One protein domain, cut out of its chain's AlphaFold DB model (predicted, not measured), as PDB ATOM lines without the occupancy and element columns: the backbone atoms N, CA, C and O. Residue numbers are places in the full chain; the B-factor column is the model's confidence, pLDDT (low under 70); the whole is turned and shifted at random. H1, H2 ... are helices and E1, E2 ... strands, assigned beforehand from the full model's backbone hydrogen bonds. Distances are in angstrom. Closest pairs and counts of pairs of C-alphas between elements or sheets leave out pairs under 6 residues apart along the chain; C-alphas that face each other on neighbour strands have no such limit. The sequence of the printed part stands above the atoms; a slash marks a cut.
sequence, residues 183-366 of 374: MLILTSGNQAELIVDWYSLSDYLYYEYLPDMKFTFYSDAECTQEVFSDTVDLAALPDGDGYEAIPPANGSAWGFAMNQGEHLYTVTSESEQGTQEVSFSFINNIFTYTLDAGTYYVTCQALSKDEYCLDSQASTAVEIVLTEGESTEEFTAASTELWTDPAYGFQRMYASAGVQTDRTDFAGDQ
ATOM      1  N   MET A 183      44.626  24.674 -29.835       92.94
ATOM      2  CA  MET A 183      43.403  25.033 -30.562       92.94
ATOM      3  C   MET A 183      43.511  26.351 -31.337       92.94
ATOM      4  O   MET A 183      44.211  27.288 -30.945       92.94
ATOM      5  N   LEU A 184      42.722  26.431 -32.404       93.19
ATOM      6  CA  LEU A 184      42.369  27.649 -33.124       93.19
ATOM      7  C   LEU A 184      40.962  28.079 -32.705       93.19
ATOM      8  O   LEU A 184      40.042  27.262 -32.639       93.19
ATOM      9  N   ILE A 185      40.804  29.374 -32.453       95.69
ATOM     10  CA  ILE A 185      39.541  30.033 -32.144       95.69
ATOM     11  C   ILE A 185      39.237  31.058 -33.226       95.69
ATOM     12  O   ILE A 185      40.071  31.903 -33.557       95.69
ATOM     13  N   LEU A 186      38.015  31.026 -33.741       94.00
ATOM     14  CA  LEU A 186      37.491  32.022 -34.667       94.00
ATOM     15  C   LEU A 186      36.311  32.725 -34.015       94.00
ATOM     16  O   LEU A 186      35.483  32.084 -33.374       94.00
ATOM     17  N   THR A 187      36.216  34.038 -34.190       95.75
ATOM     18  CA  THR A 187      35.143  34.849 -33.601       95.75
ATOM     19  C   THR A 187      34.489  35.758 -34.632       95.75
ATOM     20  O   THR A 187      35.177  36.412 -35.418       95.75
ATOM     21  N   SER A 188      33.156  35.809 -34.630       94.75
ATOM     22  CA  SER A 188      32.366  36.739 -35.446       94.75
ATOM     23  C   SER A 188      31.043  37.050 -34.751       94.75
ATOM     24  O   SER A 188      30.353  36.139 -34.292       94.75
ATOM     25  N   GLY A 189      30.684  38.331 -34.635       95.62
ATOM     26  CA  GLY A 189      29.528  38.743 -33.833       95.62
ATOM     27  C   GLY A 189      29.648  38.223 -32.397       95.62
ATOM     28  O   GLY A 189      30.658  38.462 -31.730       95.62
ATOM     29  N   ASN A 190      28.633  37.484 -31.955       96.31
ATOM     30  CA  ASN A 190      28.535  36.810 -30.663       96.31
ATOM     31  C   ASN A 190      28.927  35.312 -30.688       96.31
ATOM     32  O   ASN A 190      28.713  34.601 -29.704       96.31
ATOM     33  N   GLN A 191      29.472  34.827 -31.809       96.12
ATOM     34  CA  GLN A 191      29.828  33.428 -32.041       96.12
ATOM     35  C   GLN A 191      31.333  33.188 -31.884       96.12
ATOM     36  O   GLN A 191      32.150  33.971 -32.377       96.12
ATOM     37  N   ALA A 192      31.680  32.068 -31.247       96.12
ATOM     38  CA  ALA A 192      33.021  31.494 -31.225       96.12
ATOM     39  C   ALA A 192      32.997  30.089 -31.848       96.12
ATOM     40  O   ALA A 192      32.110  29.293 -31.551       96.12
ATOM     41  N   GLU A 193      33.981  29.767 -32.679       94.62
ATOM     42  CA  GLU A 193      34.229  28.422 -33.210       94.62
ATOM     43  C   GLU A 193      35.588  27.938 -32.714       94.62
ATOM     44  O   GLU A 193      36.597  28.612 -32.929       94.62
ATOM     45  N   LEU A 194      35.607  26.785 -32.043       95.50
ATOM     46  CA  LEU A 194      36.815  26.135 -31.536       95.50
ATOM     47  C   LEU A 194      37.175  24.944 -32.431       95.50
ATOM     48  O   LEU A 194      36.305  24.152 -32.802       95.50
ATOM     49  N   ILE A 195      38.455  24.829 -32.776       91.75
ATOM     50  CA  ILE A 195      39.019  23.806 -33.666       91.75
ATOM     51  C   ILE A 195      40.256  23.235 -32.969       91.75
ATOM     52  O   ILE A 195      41.197  23.977 -32.688       91.75
ATOM     53  N   VAL A 196      40.267  21.935 -32.670       89.12
ATOM     54  CA  VAL A 196      41.343  21.295 -31.885       89.12
ATOM     55  C   VAL A 196      42.468  20.810 -32.798       89.12
ATOM     56  O   VAL A 196      42.189  20.279 -33.874       89.12
ATOM     57  N   ASP A 197      43.728  20.933 -32.376       83.06
ATOM     58  CA  ASP A 197      44.856  20.317 -33.081       83.06
ATOM     59  C   ASP A 197      44.913  18.803 -32.844       83.06
ATOM     60  O   ASP A 197      45.286  18.328 -31.769       83.06
ATOM     61  N   TRP A 198      44.591  18.040 -33.891       77.88
ATOM     62  CA  TRP A 198      44.640  16.576 -33.893       77.88
ATOM     63  C   TRP A 198      46.035  16.017 -33.604       77.88
ATOM     64  O   TRP A 198      46.131  14.887 -33.131       77.88
ATOM     65  N   TYR A 199      47.108  16.765 -33.879       73.12
ATOM     66  CA  TYR A 199      48.464  16.344 -33.533       73.12
ATOM     67  C   TYR A 199      48.639  16.298 -32.014       73.12
ATOM     68  O   TYR A 199      48.998  15.252 -31.482       73.12
ATOM     69  N   SER A 200      48.244  17.367 -31.314       75.75
ATOM     70  CA  SER A 200      48.305  17.445 -29.845       75.75
ATOM     71  C   SER A 200      47.448  16.390 -29.118       75.75
ATOM     72  O   SER A 200      47.670  16.121 -27.941       75.75
ATOM     73  N   LEU A 201      46.496  15.763 -29.826       76.56
ATOM     74  CA  LEU A 201      45.714  14.607 -29.362       76.56
ATOM     75  C   LEU A 201      46.321  13.255 -29.770       76.56
ATOM     76  O   LEU A 201      46.061  12.245 -29.119       76.56
ATOM     77  N   SER A 202      47.088  13.227 -30.865       65.00
ATOM     78  CA  SER A 202      47.757  12.030 -31.397       65.00
ATOM     79  C   SER A 202      48.778  11.459 -30.428       65.00
ATOM     80  O   SER A 202      48.976  10.248 -30.359       65.00
ATOM     81  N   ASP A 203      49.377  12.372 -29.677       62.53
ATOM     82  CA  ASP A 203      50.355  12.145 -28.640       62.53
ATOM     83  C   ASP A 203      49.708  11.409 -27.450       62.53
ATOM     84  O   ASP A 203      50.144  10.317 -27.084       62.53
ATOM     85  N   TYR A 204      48.590  11.943 -26.941       65.56
ATOM     86  CA  TYR A 204      47.911  11.537 -25.700       65.56
ATOM     87  C   TYR A 204      47.699  10.011 -25.570       65.56
ATOM     88  O   TYR A 204      48.186   9.394 -24.621       65.56
ATOM     89  N   LEU A 205      47.039   9.380 -26.554       63.78
ATOM     90  CA  LEU A 205      46.813   7.924 -26.627       63.78
ATOM     91  C   LEU A 205      47.117   7.384 -28.038       63.78
ATOM     92  O   LEU A 205      46.222   6.999 -28.786       63.78
ATOM     93  N   TYR A 206      48.410   7.319 -28.368       56.59
ATOM     94  CA  TYR A 206      49.040   6.958 -29.656       56.59
ATOM     95  C   TYR A 206      48.391   5.851 -30.527       56.59
ATOM     96  O   TYR A 206      48.594   5.845 -31.743       56.59
ATOM     97  N   TYR A 207      47.602   4.923 -29.969       54.50
ATOM     98  CA  TYR A 207      46.897   3.884 -30.737       54.50
ATOM     99  C   TYR A 207      45.405   3.686 -30.414       54.50
ATOM    100  O   TYR A 207      44.780   2.851 -31.071       54.50
ATOM    101  N   GLU A 208      44.819   4.413 -29.458       54.47
ATOM    102  CA  GLU A 208      43.469   4.116 -28.944       54.47
ATOM    103  C   GLU A 208      42.535   5.345 -28.942       54.47
ATOM    104  O   GLU A 208      42.718   6.271 -29.734       54.47
ATOM    105  N   TYR A 209      41.441   5.293 -28.175       60.59
ATOM    106  CA  TYR A 209      40.333   6.248 -28.259       60.59
ATOM    107  C   TYR A 209      40.773   7.688 -27.985       60.59
ATOM    108  O   TYR A 209      41.518   7.958 -27.045       60.59
ATOM    109  N   LEU A 210      40.248   8.629 -28.774       76.19
ATOM    110  CA  LEU A 210      40.482  10.049 -28.535       76.19
ATOM    111  C   LEU A 210      39.866  10.483 -27.192       76.19
ATOM    112  O   LEU A 210      38.727  10.088 -26.904       76.19
ATOM    113  N   PRO A 211      40.576  11.313 -26.403       82.81
ATOM    114  CA  PRO A 211      40.075  11.848 -25.139       82.81
ATOM    115  C   PRO A 211      38.794  12.668 -25.345       82.81
ATOM    116  O   PRO A 211      38.462  13.057 -26.469       82.81
ATOM    117  N   ASP A 212      38.066  12.948 -24.267       90.25
ATOM    118  CA  ASP A 212      37.072  14.025 -24.315       90.25
ATOM    119  C   ASP A 212      37.788  15.378 -24.270       90.25
ATOM    120  O   ASP A 212      38.883  15.500 -23.723       90.25
ATOM    121  N   MET A 213      37.191  16.414 -24.855       92.88
ATOM    122  CA  MET A 213      37.751  17.765 -24.825       92.88
ATOM    123  C   MET A 213      36.889  18.669 -23.963       92.88
ATOM    124  O   MET A 213      35.748  18.952 -24.331       92.88
ATOM    125  N   LYS A 214      37.442  19.164 -22.850       96.94
ATOM    126  CA  LYS A 214      36.827  20.252 -22.090       96.94
ATOM    127  C   LYS A 214      37.271  21.592 -22.665       96.94
ATOM    128  O   LYS A 214      38.460  21.905 -22.666       96.94
ATOM    129  N   PHE A 215      36.314  22.418 -23.063       98.25
ATOM    130  CA  PHE A 215      36.523  23.839 -23.324       98.25
ATOM    131  C   PHE A 215      36.015  24.654 -22.136       98.25
ATOM    132  O   PHE A 215      34.932  24.380 -21.619       98.25
ATOM    133  N   THR A 216      36.768  25.664 -21.695       98.56
ATOM    134  CA  THR A 216      36.350  26.546 -20.592       98.56
ATOM    135  C   THR A 216      36.545  28.013 -20.958       98.56
ATOM    136  O   THR A 216      37.618  28.404 -21.408       98.56
ATOM    137  N   PHE A 217      35.506  28.823 -20.753       98.62
ATOM    138  CA  PHE A 217      35.476  30.263 -20.995       98.62
ATOM    139  C   PHE A 217      35.467  31.001 -19.649       98.62
ATOM    140  O   PHE A 217      34.510  30.896 -18.878       98.62
ATOM    141  N   TYR A 218      36.508  31.785 -19.385       98.75
ATOM    142  CA  TYR A 218      36.665  32.613 -18.189       98.75
ATOM    143  C   TYR A 218      36.428  34.095 -18.491       98.75
ATOM    144  O   TYR A 218      36.580  34.549 -19.627       98.75
ATOM    145  N   SER A 219      36.079  34.861 -17.455       98.06
ATOM    146  CA  SER A 219      35.919  36.326 -17.525       98.06
ATOM    147  C   SER A 219      37.153  37.115 -17.058       98.06
ATOM    148  O   SER A 219      37.161  38.345 -17.112       98.06
ATOM    149  N   ASP A 220      38.206  36.418 -16.628       98.06
ATOM    150  CA  ASP A 220      39.470  36.950 -16.119       98.06
ATOM    151  C   ASP A 220      40.678  36.217 -16.728       98.06
ATOM    152  O   ASP A 220      40.613  35.020 -17.009       98.06
ATOM    153  N   ALA A 221      41.792  36.930 -16.919       96.62
ATOM    154  CA  ALA A 221      43.007  36.375 -17.529       96.62
ATOM    155  C   ALA A 221      43.675  35.322 -16.630       96.62
ATOM    156  O   ALA A 221      44.302  34.380 -17.107       96.62
ATOM    157  N   GLU A 222      43.503  35.468 -15.317       97.25
ATOM    158  CA  GLU A 222      43.927  34.526 -14.286       97.25
ATOM    159  C   GLU A 222      43.101  33.223 -14.260       97.25
ATOM    160  O   GLU A 222      43.446  32.312 -13.507       97.25
ATOM    161  N   CYS A 223      42.051  33.112 -15.088       97.00
ATOM    162  CA  CYS A 223      41.209  31.923 -15.256       97.00
ATOM    163  C   CYS A 223      40.583  31.407 -13.944       97.00
ATOM    164  O   CYS A 223      40.541  30.205 -13.679       97.00
ATOM    165  N   THR A 224      40.089  32.319 -13.100       97.31
ATOM    166  CA  THR A 224      39.470  31.997 -11.801       97.31
ATOM    167  C   THR A 224      37.946  32.125 -11.794       97.31
ATOM    168  O   THR A 224      37.296  31.586 -10.898       97.31
ATOM    169  N   GLN A 225      37.362  32.843 -12.760       97.56
ATOM    170  CA  GLN A 225      35.930  33.128 -12.871       97.56
ATOM    171  C   GLN A 225      35.354  32.478 -14.141       97.56
ATOM    172  O   GLN A 225      35.154  33.147 -15.162       97.56
ATOM    173  N   GLU A 226      35.104  31.165 -14.072       98.19
ATOM    174  CA  GLU A 226      34.431  30.404 -15.137       98.19
ATOM    175  C   GLU A 226      33.039  31.000 -15.418       98.19
ATOM    176  O   GLU A 226      32.233  31.200 -14.508       98.19
ATOM    177  N   VAL A 227      32.767  31.288 -16.692       97.81
ATOM    178  CA  VAL A 227      31.460  31.740 -17.196       97.81
ATOM    179  C   VAL A 227      30.684  30.569 -17.792       97.81
ATOM    180  O   VAL A 227      29.468  30.479 -17.629       97.81
ATOM    181  N   PHE A 228      31.391  29.688 -18.500       97.31
ATOM    182  CA  PHE A 228      30.835  28.534 -19.195       97.31
ATOM    183  C   PHE A 228      31.927  27.483 -19.423       97.31
ATOM    184  O   PHE A 228      33.066  27.834 -19.737       97.31
ATOM    185  N   SER A 229      31.567  26.206 -19.343       97.81
ATOM    186  CA  SER A 229      32.358  25.115 -19.906       97.81
ATOM    187  C   SER A 229      31.475  24.086 -20.603       97.81
ATOM    188  O   SER A 229      30.288  23.962 -20.298       97.81
ATOM    189  N   ASP A 230      32.078  23.365 -21.545       98.31
ATOM    190  CA  ASP A 230      31.479  22.235 -22.254       98.31
ATOM    191  C   ASP A 230      32.507  21.107 -22.390       98.31
ATOM    192  O   ASP A 230      33.709  21.376 -22.456       98.31
ATOM    193  N   THR A 231      32.034  19.863 -22.449       97.38
ATOM    194  CA  THR A 231      32.870  18.669 -22.630       97.38
ATOM    195  C   THR A 231      32.327  17.860 -23.800       97.38
ATOM    196  O   THR A 231      31.211  17.344 -23.737       97.38
ATOM    197  N   VAL A 232      33.124  17.736 -24.862       94.38
ATOM    198  CA  VAL A 232      32.713  17.105 -26.125       94.38
ATOM    199  C   VAL A 232      33.470  15.806 -26.398       94.38
ATOM    200  O   VAL A 232      34.683  15.730 -26.199       94.38
ATOM    201  N   ASP A 233      32.757  14.801 -26.913       90.31
ATOM    202  CA  ASP A 233      33.354  13.535 -27.345       90.31
ATOM    203  C   ASP A 233      33.992  13.666 -28.731       90.31
ATOM    204  O   ASP A 233      33.325  13.918 -29.739       90.31
ATOM    205  N   LEU A 234      35.308  13.462 -28.774       86.44
ATOM    206  CA  LEU A 234      36.108  13.527 -29.989       86.44
ATOM    207  C   LEU A 234      36.085  12.236 -30.824       86.44
ATOM    208  O   LEU A 234      36.695  12.204 -31.895       86.44
ATOM    209  N   ALA A 235      35.378  11.179 -30.407       81.62
ATOM    210  CA  ALA A 235      35.325   9.902 -31.129       81.62
ATOM    211  C   ALA A 235      34.852  10.020 -32.593       81.62
ATOM    212  O   ALA A 235      35.205   9.182 -33.420       81.62
ATOM    213  N   ALA A 236      34.098  11.071 -32.938       80.88
ATOM    214  CA  ALA A 236      33.662  11.347 -34.307       80.88
ATOM    215  C   ALA A 236      34.747  11.982 -35.205       80.88
ATOM    216  O   ALA A 236      34.542  12.066 -36.416       80.88
ATOM    217  N   LEU A 237      35.881  12.447 -34.665       80.62
ATOM    218  CA  LEU A 237      36.928  13.097 -35.462       80.62
ATOM    219  C   LEU A 237      37.460  12.202 -36.607       80.62
ATOM    220  O   LEU A 237      37.384  12.650 -37.755       80.62
ATOM    221  N   PRO A 238      37.919  10.948 -36.384       74.38
ATOM    222  CA  PRO A 238      38.640  10.174 -37.404       74.38
ATOM    223  C   PRO A 238      37.813   9.822 -38.651       74.38
ATOM    224  O   PRO A 238      38.380   9.651 -39.730       74.38
ATOM    225  N   ASP A 239      36.480   9.786 -38.542       71.94
ATOM    226  CA  ASP A 239      35.570   9.591 -39.682       71.94
ATOM    227  C   ASP A 239      35.721  10.693 -40.758       71.94
ATOM    228  O   ASP A 239      35.370  10.492 -41.924       71.94
ATOM    229  N   GLY A 240      36.262  11.861 -40.388       63.62
ATOM    230  CA  GLY A 240      36.380  13.035 -41.251       63.62
ATOM    231  C   GLY A 240      37.415  12.952 -42.383       63.62
ATOM    232  O   GLY A 240      37.352  13.771 -43.294       63.62
ATOM    233  N   ASP A 241      38.360  12.006 -42.370       63.84
ATOM    234  CA  ASP A 241      39.338  11.827 -43.471       63.84
ATOM    235  C   ASP A 241      38.811  10.886 -44.581       63.84
ATOM    236  O   ASP A 241      39.409  10.740 -45.650       63.84
ATOM    237  N   GLY A 242      37.670  10.219 -44.359       55.38
ATOM    238  CA  GLY A 242      37.036   9.325 -45.339       55.38
ATOM    239  C   GLY A 242      37.833   8.053 -45.680       55.38
ATOM    240  O   GLY A 242      37.407   7.274 -46.538       55.38
ATOM    241  N   TYR A 243      38.967   7.832 -45.014       52.06
ATOM    242  CA  TYR A 243      39.716   6.578 -44.969       52.06
ATOM    243  C   TYR A 243      39.465   5.875 -43.632       52.06
ATOM    244  O   TYR A 243      39.254   6.525 -42.614       52.06
ATOM    245  N   GLU A 244      39.492   4.541 -43.633       52.50
ATOM    246  CA  GLU A 244      39.247   3.725 -42.437       52.50
ATOM    247  C   GLU A 244      40.279   4.028 -41.334       52.50
ATOM    248  O   GLU A 244      41.432   3.613 -41.446       52.50
ATOM    249  N   ALA A 245      39.838   4.739 -40.288       53.00
ATOM    250  CA  ALA A 245      40.462   4.869 -38.968       53.00
ATOM    251  C   ALA A 245      42.006   4.860 -38.958       53.00
ATOM    252  O   ALA A 245      42.635   3.972 -38.381       53.00
ATOM    253  N   ILE A 246      42.626   5.875 -39.567       53.75
ATOM    254  CA  ILE A 246      44.024   6.200 -39.263       53.75
ATOM    255  C   ILE A 246      44.003   6.924 -37.907       53.75
ATOM    256  O   ILE A 246      43.496   8.046 -37.861       53.75
ATOM    257  N   PRO A 247      44.503   6.334 -36.799       52.34
ATOM    258  CA  PRO A 247      44.655   7.093 -35.563       52.34
ATOM    259  C   PRO A 247      45.652   8.232 -35.836       52.34
ATOM    260  O   PRO A 247      46.623   7.985 -36.565       52.34
ATOM    261  N   PRO A 248      45.466   9.448 -35.290       51.88
ATOM    262  CA  PRO A 248      46.245  10.628 -35.692       51.88
ATOM    263  C   PRO A 248      47.780  10.456 -35.663       51.88
ATOM    264  O   PRO A 248      48.493  11.089 -36.445       51.88
ATOM    265  N   ALA A 249      48.282   9.531 -34.838       51.00
ATOM    266  CA  ALA A 249      49.683   9.129 -34.735       51.00
ATOM    267  C   ALA A 249      50.262   8.416 -35.979       51.00
ATOM    268  O   ALA A 249      51.437   8.572 -36.304       51.00
ATOM    269  N   ASN A 250      49.459   7.630 -36.708       51.34
ATOM    270  CA  ASN A 250      49.921   6.835 -37.863       51.34
ATOM    271  C   ASN A 250      50.040   7.649 -39.168       51.34
ATOM    272  O   ASN A 250      50.367   7.104 -40.226       51.34
ATOM    273  N   GLY A 251      49.771   8.952 -39.104       53.88
ATOM    274  CA  GLY A 251      49.816   9.879 -40.225       53.88
ATOM    275  C   GLY A 251      48.767  10.955 -40.011       53.88
ATOM    276  O   GLY A 251      47.584  10.683 -40.189       53.88
ATOM    277  N   SER A 252      49.214  12.154 -39.635       59.09
ATOM    278  CA  SER A 252      48.420  13.218 -39.000       59.09
ATOM    279  C   SER A 252      47.463  13.949 -39.952       59.09
ATOM    280  O   SER A 252      47.536  15.169 -40.108       59.09
ATOM    281  N   ALA A 253      46.613  13.189 -40.641       63.66
ATOM    282  CA  ALA A 253      45.586  13.675 -41.545       63.66
ATOM    283  C   ALA A 253      44.424  14.275 -40.747       63.66
ATOM    284  O   ALA A 253      43.820  13.597 -39.921       63.66
ATOM    285  N   TRP A 254      44.111  15.540 -41.009       75.62
ATOM    286  CA  TRP A 254      42.946  16.219 -40.447       75.62
ATOM    287  C   TRP A 254      41.691  15.832 -41.224       75.62
ATOM    288  O   TRP A 254      41.732  15.772 -42.452       75.62
ATOM    289  N   GLY A 255      40.555  15.677 -40.545       78.00
ATOM    290  CA  GLY A 255      39.264  15.505 -41.211       78.00
ATOM    291  C   GLY A 255      38.907  16.741 -42.038       78.00
ATOM    292  O   GLY A 255      38.821  17.841 -41.487       78.00
ATOM    293  N   PHE A 256      38.727  16.586 -43.355       82.81
ATOM    294  CA  PHE A 256      38.710  17.722 -44.286       82.81
ATOM    295  C   PHE A 256      37.818  17.534 -45.527       82.81
ATOM    296  O   PHE A 256      37.759  16.462 -46.128       82.81
ATOM    297  N   ALA A 257      37.178  18.618 -45.979       84.38
ATOM    298  CA  ALA A 257      36.434  18.673 -47.239       84.38
ATOM    299  C   ALA A 257      37.055  19.687 -48.211       84.38
ATOM    300  O   ALA A 257      37.005  20.895 -47.998       84.38
ATOM    301  N   MET A 258      37.609  19.221 -49.332       85.62
ATOM    302  CA  MET A 258      38.186  20.104 -50.356       85.62
ATOM    303  C   MET A 258      37.103  20.929 -51.071       85.62
ATOM    304  O   MET A 258      36.230  20.365 -51.739       85.62
ATOM    305  N   ASN A 259      37.229  22.261 -51.018       83.06
ATOM    306  CA  ASN A 259      36.360  23.250 -51.677       83.06
ATOM    307  C   ASN A 259      34.851  23.092 -51.366       83.06
ATOM    308  O   ASN A 259      34.003  23.434 -52.193       83.06
ATOM    309  N   GLN A 260      34.518  22.521 -50.207       82.75
ATOM    310  CA  GLN A 260      33.164  22.213 -49.734       82.75
ATOM    311  C   GLN A 260      33.104  22.421 -48.215       82.75
ATOM    312  O   GLN A 260      34.150  22.478 -47.582       82.75
ATOM    313  N   GLY A 261      31.895  22.511 -47.655       78.62
ATOM    314  CA  GLY A 261      31.657  22.867 -46.251       78.62
ATOM    315  C   GLY A 261      31.057  24.267 -46.112       78.62
ATOM    316  O   GLY A 261      30.899  24.977 -47.106       78.62
ATOM    317  N   GLU A 262      30.683  24.640 -44.889       72.12
ATOM    318  CA  GLU A 262      30.082  25.951 -44.594       72.12
ATOM    319  C   GLU A 262      31.162  27.026 -44.358       72.12
ATOM    320  O   GLU A 262      31.007  28.156 -44.812       72.12
ATOM    321  N   HIS A 263      32.303  26.645 -43.770       76.81
ATOM    322  CA  HIS A 263      33.444  27.520 -43.480       76.81
ATOM    323  C   HIS A 263      34.657  27.062 -44.308       76.81
ATOM    324  O   HIS A 263      35.108  25.925 -44.162       76.81
ATOM    325  N   LEU A 264      35.163  27.923 -45.202       83.31
ATOM    326  CA  LEU A 264      36.282  27.609 -46.103       83.31
ATOM    327  C   LEU A 264      37.577  28.312 -45.681       83.31
ATOM    328  O   LEU A 264      37.782  29.500 -45.924       83.31
ATOM    329  N   TYR A 265      38.481  27.520 -45.126       81.81
ATOM    330  CA  TYR A 265      39.861  27.860 -44.805       81.81
ATOM    331  C   TYR A 265      40.701  27.810 -46.074       81.81
ATOM    332  O   TYR A 265      40.436  26.993 -46.954       81.81
ATOM    333  N   THR A 266      41.725  28.656 -46.185       83.00
ATOM    334  CA  THR A 266      42.671  28.612 -47.309       83.00
ATOM    335  C   THR A 266      44.094  28.558 -46.787       83.00
ATOM    336  O   THR A 266      44.535  29.473 -46.097       83.00
ATOM    337  N   VAL A 267      44.814  27.495 -47.140       78.62
ATOM    338  CA  VAL A 267      46.227  27.306 -46.787       78.62
ATOM    339  C   VAL A 267      47.120  27.449 -48.009       78.62
ATOM    340  O   VAL A 267      46.717  27.190 -49.146       78.62
ATOM    341  N   THR A 268      48.362  27.851 -47.760       78.75
ATOM    342  CA  THR A 268      49.399  27.954 -48.784       78.75
ATOM    343  C   THR A 268      50.227  26.673 -48.794       78.75
ATOM    344  O   THR A 268      50.856  26.323 -47.801       78.75
ATOM    345  N   SER A 269      50.235  25.966 -49.922       72.88
ATOM    346  CA  SER A 269      50.996  24.733 -50.133       72.88
ATOM    347  C   SER A 269      52.168  25.022 -51.071       72.88
ATOM    348  O   SER A 269      51.975  25.472 -52.203       72.88
ATOM    349  N   GLU A 270      53.396  24.794 -50.607       69.62
ATOM    350  CA  GLU A 270      54.601  24.931 -51.431       69.62
ATOM    351  C   GLU A 270      55.025  23.585 -52.026       69.62
ATOM    352  O   GLU A 270      54.975  22.540 -51.377       69.62
ATOM    353  N   SER A 271      55.454  23.599 -53.288       67.81
ATOM    354  CA  SER A 271      55.878  22.402 -54.018       67.81
ATOM    355  C   SER A 271      56.988  22.717 -55.022       67.81
ATOM    356  O   SER A 271      57.203  23.874 -55.383       67.81
ATOM    357  N   GLU A 272      57.639  21.688 -55.580       69.12
ATOM    358  CA  GLU A 272      58.574  21.853 -56.711       69.12
ATOM    359  C   GLU A 272      57.927  22.498 -57.957       69.12
ATOM    360  O   GLU A 272      58.633  22.969 -58.850       69.12
ATOM    361  N   GLN A 273      56.591  22.525 -58.036       69.94
ATOM    362  CA  GLN A 273      55.826  23.142 -59.126       69.94
ATOM    363  C   GLN A 273      55.441  24.604 -58.823       69.94
ATOM    364  O   GLN A 273      54.863  25.274 -59.680       69.94
ATOM    365  N   GLY A 274      55.800  25.106 -57.638       75.69
ATOM    366  CA  GLY A 274      55.468  26.431 -57.126       75.69
ATOM    367  C   GLY A 274      54.482  26.395 -55.958       75.69
ATOM    368  O   GLY A 274      54.076  25.332 -55.479       75.69
ATOM    369  N   THR A 275      54.121  27.592 -55.507       79.75
ATOM    370  CA  THR A 275      53.135  27.856 -54.456       79.75
ATOM    371  C   THR A 275      51.712  27.749 -55.016       79.75
ATOM    372  O   THR A 275      51.419  28.327 -56.065       79.75
ATOM    373  N   GLN A 276      50.825  27.043 -54.315       81.19
ATOM    374  CA  GLN A 276      49.397  26.927 -54.627       81.19
ATOM    375  C   GLN A 276      48.553  27.266 -53.387       81.19
ATOM    376  O   GLN A 276      48.889  26.861 -52.276       81.19
ATOM    377  N   GLU A 277      47.448  27.981 -53.579       85.56
ATOM    378  CA  GLU A 277      46.422  28.174 -52.546       85.56
ATOM    379  C   GLU A 277      45.432  27.004 -52.600       85.56
ATOM    380  O   GLU A 277      45.027  26.572 -53.685       85.56
ATOM    381  N   VAL A 278      45.060  26.466 -51.437       84.06
ATOM    382  CA  VAL A 278      44.155  25.315 -51.311       84.06
ATOM    383  C   VAL A 278      43.063  25.630 -50.303       84.06
ATOM    384  O   VAL A 278      43.360  25.866 -49.133       84.06
ATOM    385  N   SER A 279      41.806  25.591 -50.754       88.19
ATOM    386  CA  SER A 279      40.641  25.839 -49.903       88.19
ATOM    387  C   SER A 279      39.963  24.543 -49.443       88.19
ATOM    388  O   SER A 279      39.662  23.662 -50.257       88.19
ATOM    389  N   PHE A 280      39.684  24.437 -48.146       86.81
ATOM    390  CA  PHE A 280      39.081  23.271 -47.491       86.81
ATOM    391  C   PHE A 280      38.182  23.694 -46.315       86.81
ATOM    392  O   PHE A 280      38.322  24.805 -45.813       86.81
ATOM    393  N   SER A 281      37.289  22.821 -45.847       88.31
ATOM    394  CA  SER A 281      36.688  22.919 -44.507       88.31
ATOM    395  C   SER A 281      37.220  21.817 -43.598       88.31
ATOM    396  O   SER A 281      37.570  20.741 -44.087       88.31
ATOM    397  N   PHE A 282      37.210  22.035 -42.284       87.31
ATOM    398  CA  PHE A 282      37.315  20.939 -41.319       87.31
ATOM    399  C   PHE A 282      36.030  20.092 -41.331       87.31
ATOM    400  O   PHE A 282      34.944  20.603 -41.619       87.31
ATOM    401  N   ILE A 283      36.151  18.798 -41.033       85.75
ATOM    402  CA  ILE A 283      35.031  17.874 -40.808       85.75
ATOM    403  C   ILE A 283      35.079  17.411 -39.350       85.75
ATOM    404  O   ILE A 283      36.148  17.076 -38.845       85.75
ATOM    405  N   ASN A 284      33.923  17.419 -38.680       86.06
ATOM    406  CA  ASN A 284      33.696  17.017 -37.282       86.06
ATOM    407  C   ASN A 284      34.508  17.781 -36.206       86.06
ATOM    408  O   ASN A 284      34.276  17.567 -35.023       86.06
ATOM    409  N   ASN A 285      35.398  18.702 -36.596       88.25
ATOM    410  CA  ASN A 285      36.300  19.466 -35.724       88.25
ATOM    411  C   ASN A 285      35.974  20.973 -35.686       88.25
ATOM    412  O   ASN A 285      36.868  21.804 -35.817       88.25
ATOM    413  N   ILE A 286      34.691  21.331 -35.606       91.44
ATOM    414  CA  ILE A 286      34.243  22.717 -35.402       91.44
ATOM    415  C   ILE A 286      33.207  22.689 -34.282       91.44
ATOM    416  O   ILE A 286      32.115  22.150 -34.459       91.44
ATOM    417  N   PHE A 287      33.562  23.255 -33.131       94.56
ATOM    418  CA  PHE A 287      32.707  23.323 -31.950       94.56
ATOM    419  C   PHE A 287      32.227  24.767 -31.776       94.56
ATOM    420  O   PHE A 287      33.016  25.658 -31.456       94.56
ATOM    421  N   THR A 288      30.949  25.013 -32.068       95.00
ATOM    422  CA  THR A 288      30.374  26.363 -32.168       95.00
ATOM    423  C   THR A 288      29.625  26.756 -30.899       95.00
ATOM    424  O   THR A 288      28.686  26.078 -30.485       95.00
ATOM    425  N   TYR A 289      29.987  27.906 -30.337       96.62
ATOM    426  CA  TYR A 289      29.416  28.476 -29.119       96.62
ATOM    427  C   TYR A 289      28.869  29.879 -29.377       96.62
ATOM    428  O   TYR A 289      29.353  30.612 -30.241       96.62
ATOM    429  N   THR A 290      27.863  30.277 -28.601       96.75
ATOM    430  CA  THR A 290      27.274  31.622 -28.647       96.75
ATOM    431  C   THR A 290      27.144  32.146 -27.225       96.75
ATOM    432  O   THR A 290      26.473  31.525 -26.403       96.75
ATOM    433  N   LEU A 291      27.787  33.278 -26.933       96.62
ATOM    434  CA  LEU A 291      27.782  33.918 -25.614       96.62
ATOM    435  C   LEU A 291      27.366  35.394 -25.745       96.62
ATOM    436  O   LEU A 291      27.216  35.910 -26.853       96.62
ATOM    437  N   ASP A 292      27.153  36.079 -24.623       97.06
ATOM    438  CA  ASP A 292      26.940  37.531 -24.630       97.06
ATOM    439  C   ASP A 292      28.216  38.285 -25.072       97.06
ATOM    440  O   ASP A 292      29.324  37.747 -25.080       97.06
ATOM    441  N   ALA A 293      28.076  39.556 -25.458       97.50
ATOM    442  CA  ALA A 293      29.213  40.376 -25.875       97.50
ATOM    443  C   ALA A 293      30.157  40.683 -24.692       97.50
ATOM    444  O   ALA A 293      29.723  41.194 -23.656       97.50
ATOM    445  N   GLY A 294      31.456  40.430 -24.863       97.50
ATOM    446  CA  GLY A 294      32.457  40.563 -23.806       97.50
ATOM    447  C   GLY A 294      33.852  40.095 -24.224       97.50
ATOM    448  O   GLY A 294      34.035  39.503 -25.287       97.50
ATOM    449  N   THR A 295      34.845  40.362 -23.373       98.44
ATOM    450  CA  THR A 295      36.172  39.733 -23.460       98.44
ATOM    451  C   THR A 295      36.143  38.431 -22.671       98.44
ATOM    452  O   THR A 295      35.681  38.424 -21.529       98.44
ATOM    453  N   TYR A 296      36.658  37.359 -23.264       98.62
ATOM    454  CA  TYR A 296      36.756  36.038 -22.650       98.62
ATOM    455  C   TYR A 296      38.174  35.496 -22.779       98.62
ATOM    456  O   TYR A 296      38.881  35.809 -23.736       98.62
ATOM    457  N   TYR A 297      38.557  34.642 -21.838       98.56
ATOM    458  CA  TYR A 297      39.801  33.882 -21.879       98.56
ATOM    459  C   TYR A 297      39.434  32.409 -21.992       98.56
ATOM    460  O   TYR A 297      38.706  31.898 -21.141       98.56
ATOM    461  N   VAL A 298      39.856  31.744 -23.066       98.50
ATOM    462  CA  VAL A 298      39.419  30.375 -23.379       98.50
ATOM    463  C   VAL A 298      40.577  29.399 -23.230       98.50
ATOM    464  O   VAL A 298      41.652  29.637 -23.779       98.50
ATOM    465  N   THR A 299      40.353  28.290 -22.527       97.94
ATOM    466  CA  THR A 299      41.279  27.150 -22.463       97.94
ATOM    467  C   THR A 299      40.637  25.885 -23.025       97.94
ATOM    468  O   THR A 299      39.411  25.736 -23.026       97.94
ATOM    469  N   CYS A 300      41.479  24.960 -23.483       95.56
ATOM    470  CA  CYS A 300      41.101  23.589 -23.799       95.56
ATOM    471  C   CYS A 300      41.924  22.591 -22.960       95.56
ATOM    472  O   CYS A 300      43.057  22.880 -22.568       95.56
ATOM    473  N   GLN A 301      41.341  21.436 -22.639       93.75
ATOM    474  CA  GLN A 301      41.969  20.369 -21.853       93.75
ATOM    475  C   GLN A 301      41.474  19.006 -22.351       93.75
ATOM    476  O   GLN A 301      40.267  18.795 -22.474       93.75
ATOM    477  N   ALA A 302      42.396  18.083 -22.622       88.75
ATOM    478  CA  ALA A 302      42.065  16.705 -22.953       88.75
ATOM    479  C   ALA A 302      41.815  15.926 -21.655       88.75
ATOM    480  O   ALA A 302      42.691  15.865 -20.790       88.75
ATOM    481  N   LEU A 303      40.619  15.357 -21.524       88.06
ATOM    482  CA  LEU A 303      40.212  14.543 -20.386       88.06
ATOM    483  C   LEU A 303      40.382  13.059 -20.709       88.06
ATOM    484  O   LEU A 303      39.987  12.602 -21.790       88.06
ATOM    485  N   SER A 304      40.950  12.306 -19.773       81.31
ATOM    486  CA  SER A 304      41.209  10.884 -19.982       81.31
ATOM    487  C   SER A 304      39.915  10.067 -20.037       81.31
ATOM    488  O   SER A 304      38.974  10.295 -19.278       81.31
ATOM    489  N   LYS A 305      39.897   9.059 -20.915       80.38
ATOM    490  CA  LYS A 305      38.894   7.974 -20.919       80.38
ATOM    491  C   LYS A 305      39.387   6.705 -20.215       80.38
ATOM    492  O   LYS A 305      38.623   5.756 -20.069       80.38
ATOM    493  N   ASP A 306      40.648   6.702 -19.791       78.56
ATOM    494  CA  ASP A 306      41.286   5.669 -18.977       78.56
ATOM    495  C   ASP A 306      41.478   6.227 -17.556       78.56
ATOM    496  O   ASP A 306      42.187   7.217 -17.365       78.56
ATOM    497  N   GLU A 307      40.844   5.607 -16.560       77.75
ATOM    498  CA  GLU A 307      40.897   6.031 -15.150       77.75
ATOM    499  C   GLU A 307      42.299   5.912 -14.513       77.75
ATOM    500  O   GLU A 307      42.533   6.440 -13.424       77.75
ATOM    501  N   TYR A 308      43.240   5.250 -15.194       77.88
ATOM    502  CA  TYR A 308      44.637   5.116 -14.791       77.88
ATOM    503  C   TYR A 308      45.561   6.129 -15.487       77.88
ATOM    504  O   TYR A 308      46.760   6.142 -15.210       77.88
ATOM    505  N   CYS A 309      45.041   7.006 -16.350       77.88
ATOM    506  CA  CYS A 309      45.792   8.108 -16.959       77.88
ATOM    507  C   CYS A 309      45.243   9.462 -16.488       77.88
ATOM    508  O   CYS A 309      44.041   9.705 -16.560       77.88
ATOM    509  N   LEU A 310      46.118  10.370 -16.039       77.75
ATOM    510  CA  LEU A 310      45.700  11.730 -15.684       77.75
ATOM    511  C   LEU A 310      45.307  12.559 -16.919       77.75
ATOM    512  O   LEU A 310      45.938  12.475 -17.978       77.75
ATOM    513  N   ASP A 311      44.319  13.439 -16.736       84.25
ATOM    514  CA  ASP A 311      43.969  14.502 -17.684       84.25
ATOM    515  C   ASP A 311      45.207  15.303 -18.122       84.25
ATOM    516  O   ASP A 311      46.198  15.428 -17.391       84.25
ATOM    517  N   SER A 312      45.150  15.899 -19.315       83.06
ATOM    518  CA  SER A 312      46.209  16.804 -19.755       83.06
ATOM    519  C   SER A 312      46.297  18.033 -18.851       83.06
ATOM    520  O   SER A 312      45.336  18.435 -18.188       83.06
ATOM    521  N   GLN A 313      47.426  18.732 -18.924       86.56
ATOM    522  CA  GLN A 313      47.448  20.147 -18.559       86.56
ATOM    523  C   GLN A 313      46.445  20.927 -19.431       86.56
ATOM    524  O   GLN A 313      46.188  20.561 -20.581       86.56
ATOM    525  N   ALA A 314      45.872  22.010 -18.906       91.81
ATOM    526  CA  ALA A 314      45.088  22.934 -19.722       91.81
ATOM    527  C   ALA A 314      46.008  23.752 -20.650       91.81
ATOM    528  O   ALA A 314      47.171  24.011 -20.327       91.81
ATOM    529  N   SER A 315      45.484  24.176 -21.800       92.62
ATOM    530  CA  SER A 315      46.185  25.051 -22.746       92.62
ATOM    531  C   SER A 315      46.558  26.404 -22.129       92.62
ATOM    532  O   SER A 315      46.025  26.813 -21.094       92.62
ATOM    533  N   THR A 316      47.406  27.183 -22.814       92.81
ATOM    534  CA  THR A 316      47.407  28.638 -22.577       92.81
ATOM    535  C   THR A 316      46.007  29.202 -22.800       92.81
ATOM    536  O   THR A 316      45.317  28.788 -23.737       92.81
ATOM    537  N   ALA A 317      45.616  30.174 -21.982       96.75
ATOM    538  CA  ALA A 317      44.377  30.908 -22.175       96.75
ATOM    539  C   ALA A 317      44.487  31.851 -23.382       96.75
ATOM    540  O   ALA A 317      45.410  32.662 -23.466       96.75
ATOM    541  N   VAL A 318      43.536  31.750 -24.309       98.12
ATOM    542  CA  VAL A 318      43.442  32.600 -25.502       98.12
ATOM    543  C   VAL A 318      42.453  33.731 -25.218       98.12
ATOM    544  O   VAL A 318      41.282  33.468 -24.949       98.12
ATOM    545  N   GLU A 319      42.912  34.986 -25.267       98.31
ATOM    546  CA  GLU A 319      42.027  36.157 -25.169       98.31
ATOM    547  C   GLU A 319      41.222  36.314 -26.465       98.31
ATOM    548  O   GLU A 319      41.791  36.421 -27.554       98.31
ATOM    549  N   ILE A 320      39.896  36.367 -26.345       98.31
ATOM    550  CA  ILE A 320      38.967  36.638 -27.446       98.31
ATOM    551  C   ILE A 320      37.985  37.752 -27.074       98.31
ATOM    552  O   ILE A 320      37.724  38.011 -25.897       98.31
ATOM    553  N   VAL A 321      37.399  38.398 -28.083       97.94
ATOM    554  CA  VAL A 321      36.380  39.442 -27.895       97.94
ATOM    555  C   VAL A 321      35.152  39.116 -28.733       97.94
ATOM    556  O   VAL A 321      35.204  39.140 -29.959       97.94
ATOM    557  N   LEU A 322      34.035  38.853 -28.056       97.75
ATOM    558  CA  LEU A 322      32.715  38.698 -28.658       97.75
ATOM    559  C   LEU A 322      31.961  40.033 -28.625       97.75
ATOM    560  O   LEU A 322      32.129  40.853 -27.721       97.75
ATOM    561  N   THR A 323      31.133  40.265 -29.637       96.62
ATOM    562  CA  THR A 323      30.518  41.564 -29.945       96.62
ATOM    563  C   THR A 323      28.999  41.459 -30.103       96.62
ATOM    564  O   THR A 323      28.452  40.374 -30.284       96.62
ATOM    565  N   GLU A 324      28.286  42.585 -30.012       93.94
ATOM    566  CA  GLU A 324      26.831  42.605 -30.212       93.94
ATOM    567  C   GLU A 324      26.467  42.354 -31.687       93.94
ATOM    568  O   GLU A 324      26.671  43.217 -32.542       93.94
ATOM    569  N   GLY A 325      25.871  41.196 -31.978       90.62
ATOM    570  CA  GLY A 325      25.347  40.839 -33.300       90.62
ATOM    571  C   GLY A 325      25.431  39.339 -33.570       90.62
ATOM    572  O   GLY A 325      26.177  38.637 -32.898       90.62
ATOM    573  N   GLU A 326      24.669  38.847 -34.547       90.75
ATOM    574  CA  GLU A 326      24.829  37.480 -35.070       90.75
ATOM    575  C   GLU A 326      26.164  37.349 -35.838       90.75
ATOM    576  O   GLU A 326      26.735  38.352 -36.279       90.75
ATOM    577  N   SER A 327      26.652  36.115 -36.005       88.50
ATOM    578  CA  SER A 327      27.845  35.789 -36.805       88.50
ATOM    579  C   SER A 327      27.762  36.327 -38.246       88.50
ATOM    580  O   SER A 327      26.677  36.453 -38.822       88.50
ATOM    581  N   THR A 328      28.911  36.654 -38.841       86.75
ATOM    582  CA  THR A 328      29.027  37.211 -40.201       86.75
ATOM    583  C   THR A 328      30.029  36.414 -41.044       86.75
ATOM    584  O   THR A 328      30.652  35.478 -40.561       86.75
ATOM    585  N   GLU A 329      30.219  36.786 -42.314       79.25
ATOM    586  CA  GLU A 329      31.246  36.175 -43.177       79.25
ATOM    587  C   GLU A 329      32.688  36.608 -42.811       79.25
ATOM    588  O   GLU A 329      33.647  36.040 -43.333       79.25
ATOM    589  N   GLU A 330      32.873  37.597 -41.923       85.00
ATOM    590  CA  GLU A 330      34.188  38.071 -41.464       85.00
ATOM    591  C   GLU A 330      34.507  37.530 -40.059       85.00
ATOM    592  O   GLU A 330      33.771  37.791 -39.107       85.00
ATOM    593  N   PHE A 331      35.624  36.811 -39.911       89.19
ATOM    594  CA  PHE A 331      36.071  36.209 -38.646       89.19
ATOM    595  C   PHE A 331      37.420  36.771 -38.179       89.19
ATOM    596  O   PHE A 331      38.326  36.990 -38.983       89.19
ATOM    597  N   THR A 332      37.578  36.936 -36.864       92.56
ATOM    598  CA  THR A 332      38.873  37.187 -36.212       92.56
ATOM    599  C   THR A 332      39.416  35.884 -35.639       92.56
ATOM    600  O   THR A 332      38.734  35.233 -34.848       92.56
ATOM    601  N   ALA A 333      40.637  35.515 -36.032       92.56
ATOM    602  CA  ALA A 333      41.330  34.321 -35.558       92.56
ATOM    603  C   ALA A 333      42.283  34.629 -34.391       92.56
ATOM    604  O   ALA A 333      42.999  35.633 -34.418       92.56
ATOM    605  N   ALA A 334      42.323  33.730 -33.411       95.25
ATOM    606  CA  ALA A 334      43.299  33.662 -32.327       95.25
ATOM    607  C   ALA A 334      43.593  32.184 -32.017       95.25
ATOM    608  O   ALA A 334      42.745  31.332 -32.261       95.25
ATOM    609  N   SER A 335      44.769  31.845 -31.494       93.81
ATOM    610  CA  SER A 335      45.132  30.452 -31.196       93.81
ATOM    611  C   SER A 335      45.979  30.330 -29.932       93.81
ATOM    612  O   SER A 335      46.486  31.323 -29.403       93.81
ATOM    613  N   THR A 336      46.120  29.099 -29.445       92.44
ATOM    614  CA  THR A 336      47.106  28.731 -28.422       92.44
ATOM    615  C   THR A 336      48.537  28.818 -28.970       92.44
ATOM    616  O   THR A 336      48.759  28.908 -30.180       92.44
ATOM    617  N   GLU A 337      49.526  28.865 -28.072       86.69
ATOM    618  CA  GLU A 337      50.876  29.343 -28.406       86.69
ATOM    619  C   GLU A 337      51.706  28.428 -29.329       86.69
ATOM    620  O   GLU A 337      52.672  28.912 -29.924       86.69
ATOM    621  N   LEU A 338      51.348  27.143 -29.477       79.75
ATOM    622  CA  LEU A 338      52.048  26.176 -30.336       79.75
ATOM    623  C   LEU A 338      51.218  25.716 -31.551       79.75
ATOM    624  O   LEU A 338      51.704  24.884 -32.327       79.75
ATOM    625  N   TRP A 339      50.008  26.261 -31.747       83.62
ATOM    626  CA  TRP A 339      49.152  25.955 -32.899       83.62
ATOM    627  C   TRP A 339      49.919  26.064 -34.224       83.62
ATOM    628  O   TRP A 339      50.581  27.066 -34.508       83.62
ATOM    629  N   THR A 340      49.779  25.042 -35.069       76.81
ATOM    630  CA  THR A 340      50.401  24.980 -36.393       76.81
ATOM    631  C   THR A 340      49.332  24.787 -37.464       76.81
ATOM    632  O   THR A 340      48.605  23.797 -37.447       76.81
ATOM    633  N   ASP A 341      49.262  25.709 -38.430       78.75
ATOM    634  CA  ASP A 341      48.276  25.638 -39.512       78.75
ATOM    635  C   ASP A 341      48.406  24.333 -40.333       78.75
ATOM    636  O   ASP A 341      49.518  23.963 -40.732       78.75
ATOM    637  N   PRO A 342      47.289  23.649 -40.654       78.44
ATOM    638  CA  PRO A 342      47.306  22.416 -41.440       78.44
ATOM    639  C   PRO A 342      47.954  22.585 -42.825       78.44
ATOM    640  O   PRO A 342      47.513  23.378 -43.658       78.44
ATOM    641  N   ALA A 343      48.969  21.778 -43.128       77.50
ATOM    642  CA  ALA A 343      49.692  21.822 -44.394       77.50
ATOM    643  C   ALA A 343      49.070  20.875 -45.435       77.50
ATOM    644  O   ALA A 343      48.904  19.680 -45.185       77.50
ATOM    645  N   TYR A 344      48.780  21.362 -46.647       78.31
ATOM    646  CA  TYR A 344      48.326  20.489 -47.735       78.31
ATOM    647  C   TYR A 344      49.508  19.829 -48.467       78.31
ATOM    648  O   TYR A 344      50.293  20.495 -49.152       78.31
ATOM    649  N   GLY A 345      49.586  18.502 -48.364       74.81
ATOM    650  CA  GLY A 345      50.541  17.615 -49.044       74.81
ATOM    651  C   GLY A 345      49.849  16.301 -49.428       74.81
ATOM    652  O   GLY A 345      48.696  16.119 -49.086       74.81
ATOM    653  N   PHE A 346      50.484  15.390 -50.178       74.19
ATOM    654  CA  PHE A 346      49.986  14.022 -50.496       74.19
ATOM    655  C   PHE A 346      48.468  13.819 -50.800       74.19
ATOM    656  O   PHE A 346      47.964  12.706 -50.676       74.19
ATOM    657  N   GLN A 347      47.755  14.854 -51.266       76.44
ATOM    658  CA  GLN A 347      46.289  14.909 -51.430       76.44
ATOM    659  C   GLN A 347      45.449  14.927 -50.128       76.44
ATOM    660  O   GLN A 347      44.255  14.642 -50.198       76.44
ATOM    661  N   ARG A 348      46.023  15.301 -48.971       77.00
ATOM    662  CA  ARG A 348      45.313  15.536 -47.695       77.00
ATOM    663  C   ARG A 348      45.838  16.761 -46.935       77.00
ATOM    664  O   ARG A 348      46.866  17.338 -47.288       77.00
ATOM    665  N   MET A 349      45.117  17.142 -45.886       78.75
ATOM    666  CA  MET A 349      45.540  18.143 -44.904       78.75
ATOM    667  C   MET A 349      46.310  17.450 -43.778       78.75
ATOM    668  O   MET A 349      45.771  16.532 -43.170       78.75
ATOM    669  N   TYR A 350      47.544  17.867 -43.497       70.81
ATOM    670  CA  TYR A 350      48.427  17.232 -42.516       70.81
ATOM    671  C   TYR A 350      48.911  18.214 -41.446       70.81
ATOM    672  O   TYR A 350      49.303  19.335 -41.768       70.81
ATOM    673  N   ALA A 351      48.990  17.771 -40.189       64.81
ATOM    674  CA  ALA A 351      49.880  18.414 -39.222       64.81
ATOM    675  C   ALA A 351      51.354  18.115 -39.570       64.81
ATOM    676  O   ALA A 351      51.675  17.064 -40.133       64.81
ATOM    677  N   SER A 352      52.261  19.035 -39.237       54.91
ATOM    678  CA  SER A 352      53.699  18.866 -39.490       54.91
ATOM    679  C   SER A 352      54.377  18.190 -38.298       54.91
ATOM    680  O   SER A 352      54.629  18.828 -37.283       54.91
ATOM    681  N   ALA A 353      54.671  16.896 -38.424       47.16
ATOM    682  CA  ALA A 353      55.191  16.089 -37.320       47.16
ATOM    683  C   ALA A 353      56.595  16.501 -36.832       47.16
ATOM    684  O   ALA A 353      57.464  16.865 -37.628       47.16
ATOM    685  N   GLY A 354      56.838  16.344 -35.524       48.06
ATOM    686  CA  GLY A 354      58.175  16.437 -34.922       48.06
ATOM    687  C   GLY A 354      58.714  17.853 -34.678       48.06
ATOM    688  O   GLY A 354      59.931  18.035 -34.647       48.06
ATOM    689  N   VAL A 355      57.840  18.855 -34.520       52.16
ATOM    690  CA  VAL A 355      58.238  20.253 -34.241       52.16
ATOM    691  C   VAL A 355      58.606  20.482 -32.766       52.16
ATOM    692  O   VAL A 355      59.447  21.330 -32.480       52.16
ATOM    693  N   GLN A 356      58.012  19.722 -31.842       54.75
ATOM    694  CA  GLN A 356      58.078  19.968 -30.399       54.75
ATOM    695  C   GLN A 356      58.791  18.814 -29.670       54.75
ATOM    696  O   GLN A 356      58.173  17.820 -29.321       54.75
ATOM    697  N   THR A 357      60.105  18.910 -29.446       53.16
ATOM    698  CA  THR A 357      60.894  17.823 -28.815       53.16
ATOM    699  C   THR A 357      60.839  17.783 -27.288       53.16
ATOM    700  O   THR A 357      61.414  16.880 -26.683       53.16
ATOM    701  N   ASP A 358      60.198  18.777 -26.675       54.62
ATOM    702  CA  ASP A 358      60.354  19.106 -25.253       54.62
ATOM    703  C   ASP A 358      59.053  18.861 -24.448       54.62
ATOM    704  O   ASP A 358      58.996  19.172 -23.258       54.62
ATOM    705  N   ARG A 359      58.015  18.314 -25.099       59.44
ATOM    706  CA  ARG A 359      56.680  18.009 -24.549       59.44
ATOM    707  C   ARG A 359      56.632  16.610 -23.907       59.44
ATOM    708  O   ARG A 359      57.362  15.706 -24.310       59.44
ATOM    709  N   THR A 360      55.749  16.409 -22.920       63.16
ATOM    710  CA  THR A 360      55.418  15.061 -22.399       63.16
ATOM    711  C   THR A 360      54.209  14.514 -23.153       63.16
ATOM    712  O   THR A 360      53.073  14.624 -22.698       63.16
ATOM    713  N   ASP A 361      54.480  13.991 -24.347       62.34
ATOM    714  CA  ASP A 361      53.461  13.732 -25.365       62.34
ATOM    715  C   ASP A 361      52.677  12.428 -25.165       62.34
ATOM    716  O   ASP A 361      51.452  12.472 -25.086       62.34
ATOM    717  N   PHE A 362      53.352  11.276 -25.057       68.38
ATOM    718  CA  PHE A 362      52.680   9.970 -25.061       68.38
ATOM    719  C   PHE A 362      52.673   9.259 -23.707       68.38
ATOM    720  O   PHE A 362      53.710   9.059 -23.073       68.38
ATOM    721  N   ALA A 363      51.484   8.783 -23.333       66.00
ATOM    722  CA  ALA A 363      51.213   7.886 -22.217       66.00
ATOM    723  C   ALA A 363      52.178   6.683 -22.126       66.00
ATOM    724  O   ALA A 363      52.836   6.488 -21.106       66.00
ATOM    725  N   GLY A 364      52.295   5.871 -23.181       64.44
ATOM    726  CA  GLY A 364      52.944   4.553 -23.104       64.44
ATOM    727  C   GLY A 364      54.471   4.550 -22.956       64.44
ATOM    728  O   GLY A 364      55.031   3.496 -22.663       64.44
ATOM    729  N   ASP A 365      55.135   5.698 -23.127       65.31
ATOM    730  CA  ASP A 365      56.572   5.869 -22.849       65.31
ATOM    731  C   ASP A 365      56.840   6.426 -21.430       65.31
ATOM    732  O   ASP A 365      57.996   6.646 -21.050       65.31
ATOM    733  N   GLN A 366      55.796   6.658 -20.624       71.19
ATOM    734  CA  GLN A 366      55.930   7.148 -19.252       71.19
ATOM    735  C   GLN A 366      56.269   6.044 -18.234       71.19
ATOM    736  O   GLN A 366      55.925   4.871 -18.377       71.19
TER     737      GLN A 366
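This is residues 183 to 366 of the 374 residues of an uncharacterized protein of Marvinbryantia formatexigens DSM 14469 (UniProt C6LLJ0). Two four-stranded sheets, E8 E2 E1 E11 and E4 E3 E9 E10, lie face to face as a sandwich, the second strongly twisted. To one side of it is a smaller part: the sheet E5 E7 E6 with the short hairpin of E12 and E13 beside E6. The 184 printed residues hold two short helices and thirteen strands, in the order E1 E2 H1 E3 E4 H2 E5 to E13; each sheet is antiparallel. The class is mostly strand, though under half of the residues are in named elements. The whole is compact, with a radius of gyration of the C-alphas of 16.8 A, and spans 44 by 43 by 28 A.

E1, residues 183 to 188, and E2, residues 191 to 196, form a hairpin, with N 193 and O 186 2.8 A apart. E8, residues 287 to 290, is beside E2, with N 289 and O 192 2.8 A apart; E11, residues 332 to 335, is beside E1, with N 185 and O 334 2.8 A apart. The facing sheet holds the hairpins of E3, residues 212 to 218, with E4, residues 226 to 233, and of E9, residues 294 to 303, with E10, residues 318 to 322. N 217 and O 228 are 2.8 A apart, N 218 and O 297 2.8 A, and N 322 and O 294 2.8 A. The sheets' strands stand at 32 degrees. H1, residues 198 to 204, only grazes this second sheet. E7, residues 274 to 282, forms a hairpin with E6, residues 265 to 271, with N 265 and O 280 2.8 A apart, and pairs with E5, residues 256 to 258, with N 257 and O 281 2.9 A apart. H2, residues 238 to 241, only grazes that sheet. E12, residues 343 to 345, and E13, residues 348 to 350, form a hairpin, with N 343 and O 350 2.8 A apart; the closest C-alphas of E6 and E12, Ser 269 and Tyr 344, are 5.6 A apart. H1 has 2 of 3 O i to N i+4 pairs within hydrogen-bond range; H2 is too short for one, and its one O i to N i+3 pair is out of range.

E1 begins at C-alpha 183, (43.403, 25.033, -30.562). E9 is 27.4 A long, E7 24.7 A, E4 20.9 A and H1 10.2 A. E13 ends at C-alpha 350, (48.427, 17.232, -42.516).

The two C-alphas farthest apart, Gln 225 and Gln 273, are 51.3 A apart. The printed part has no cut. The links H2 to E5 and E9 to E10 are long. Confidence is under 70 at residues 202 to 209, 240 to 253, 270 to 273 and 351 to 365.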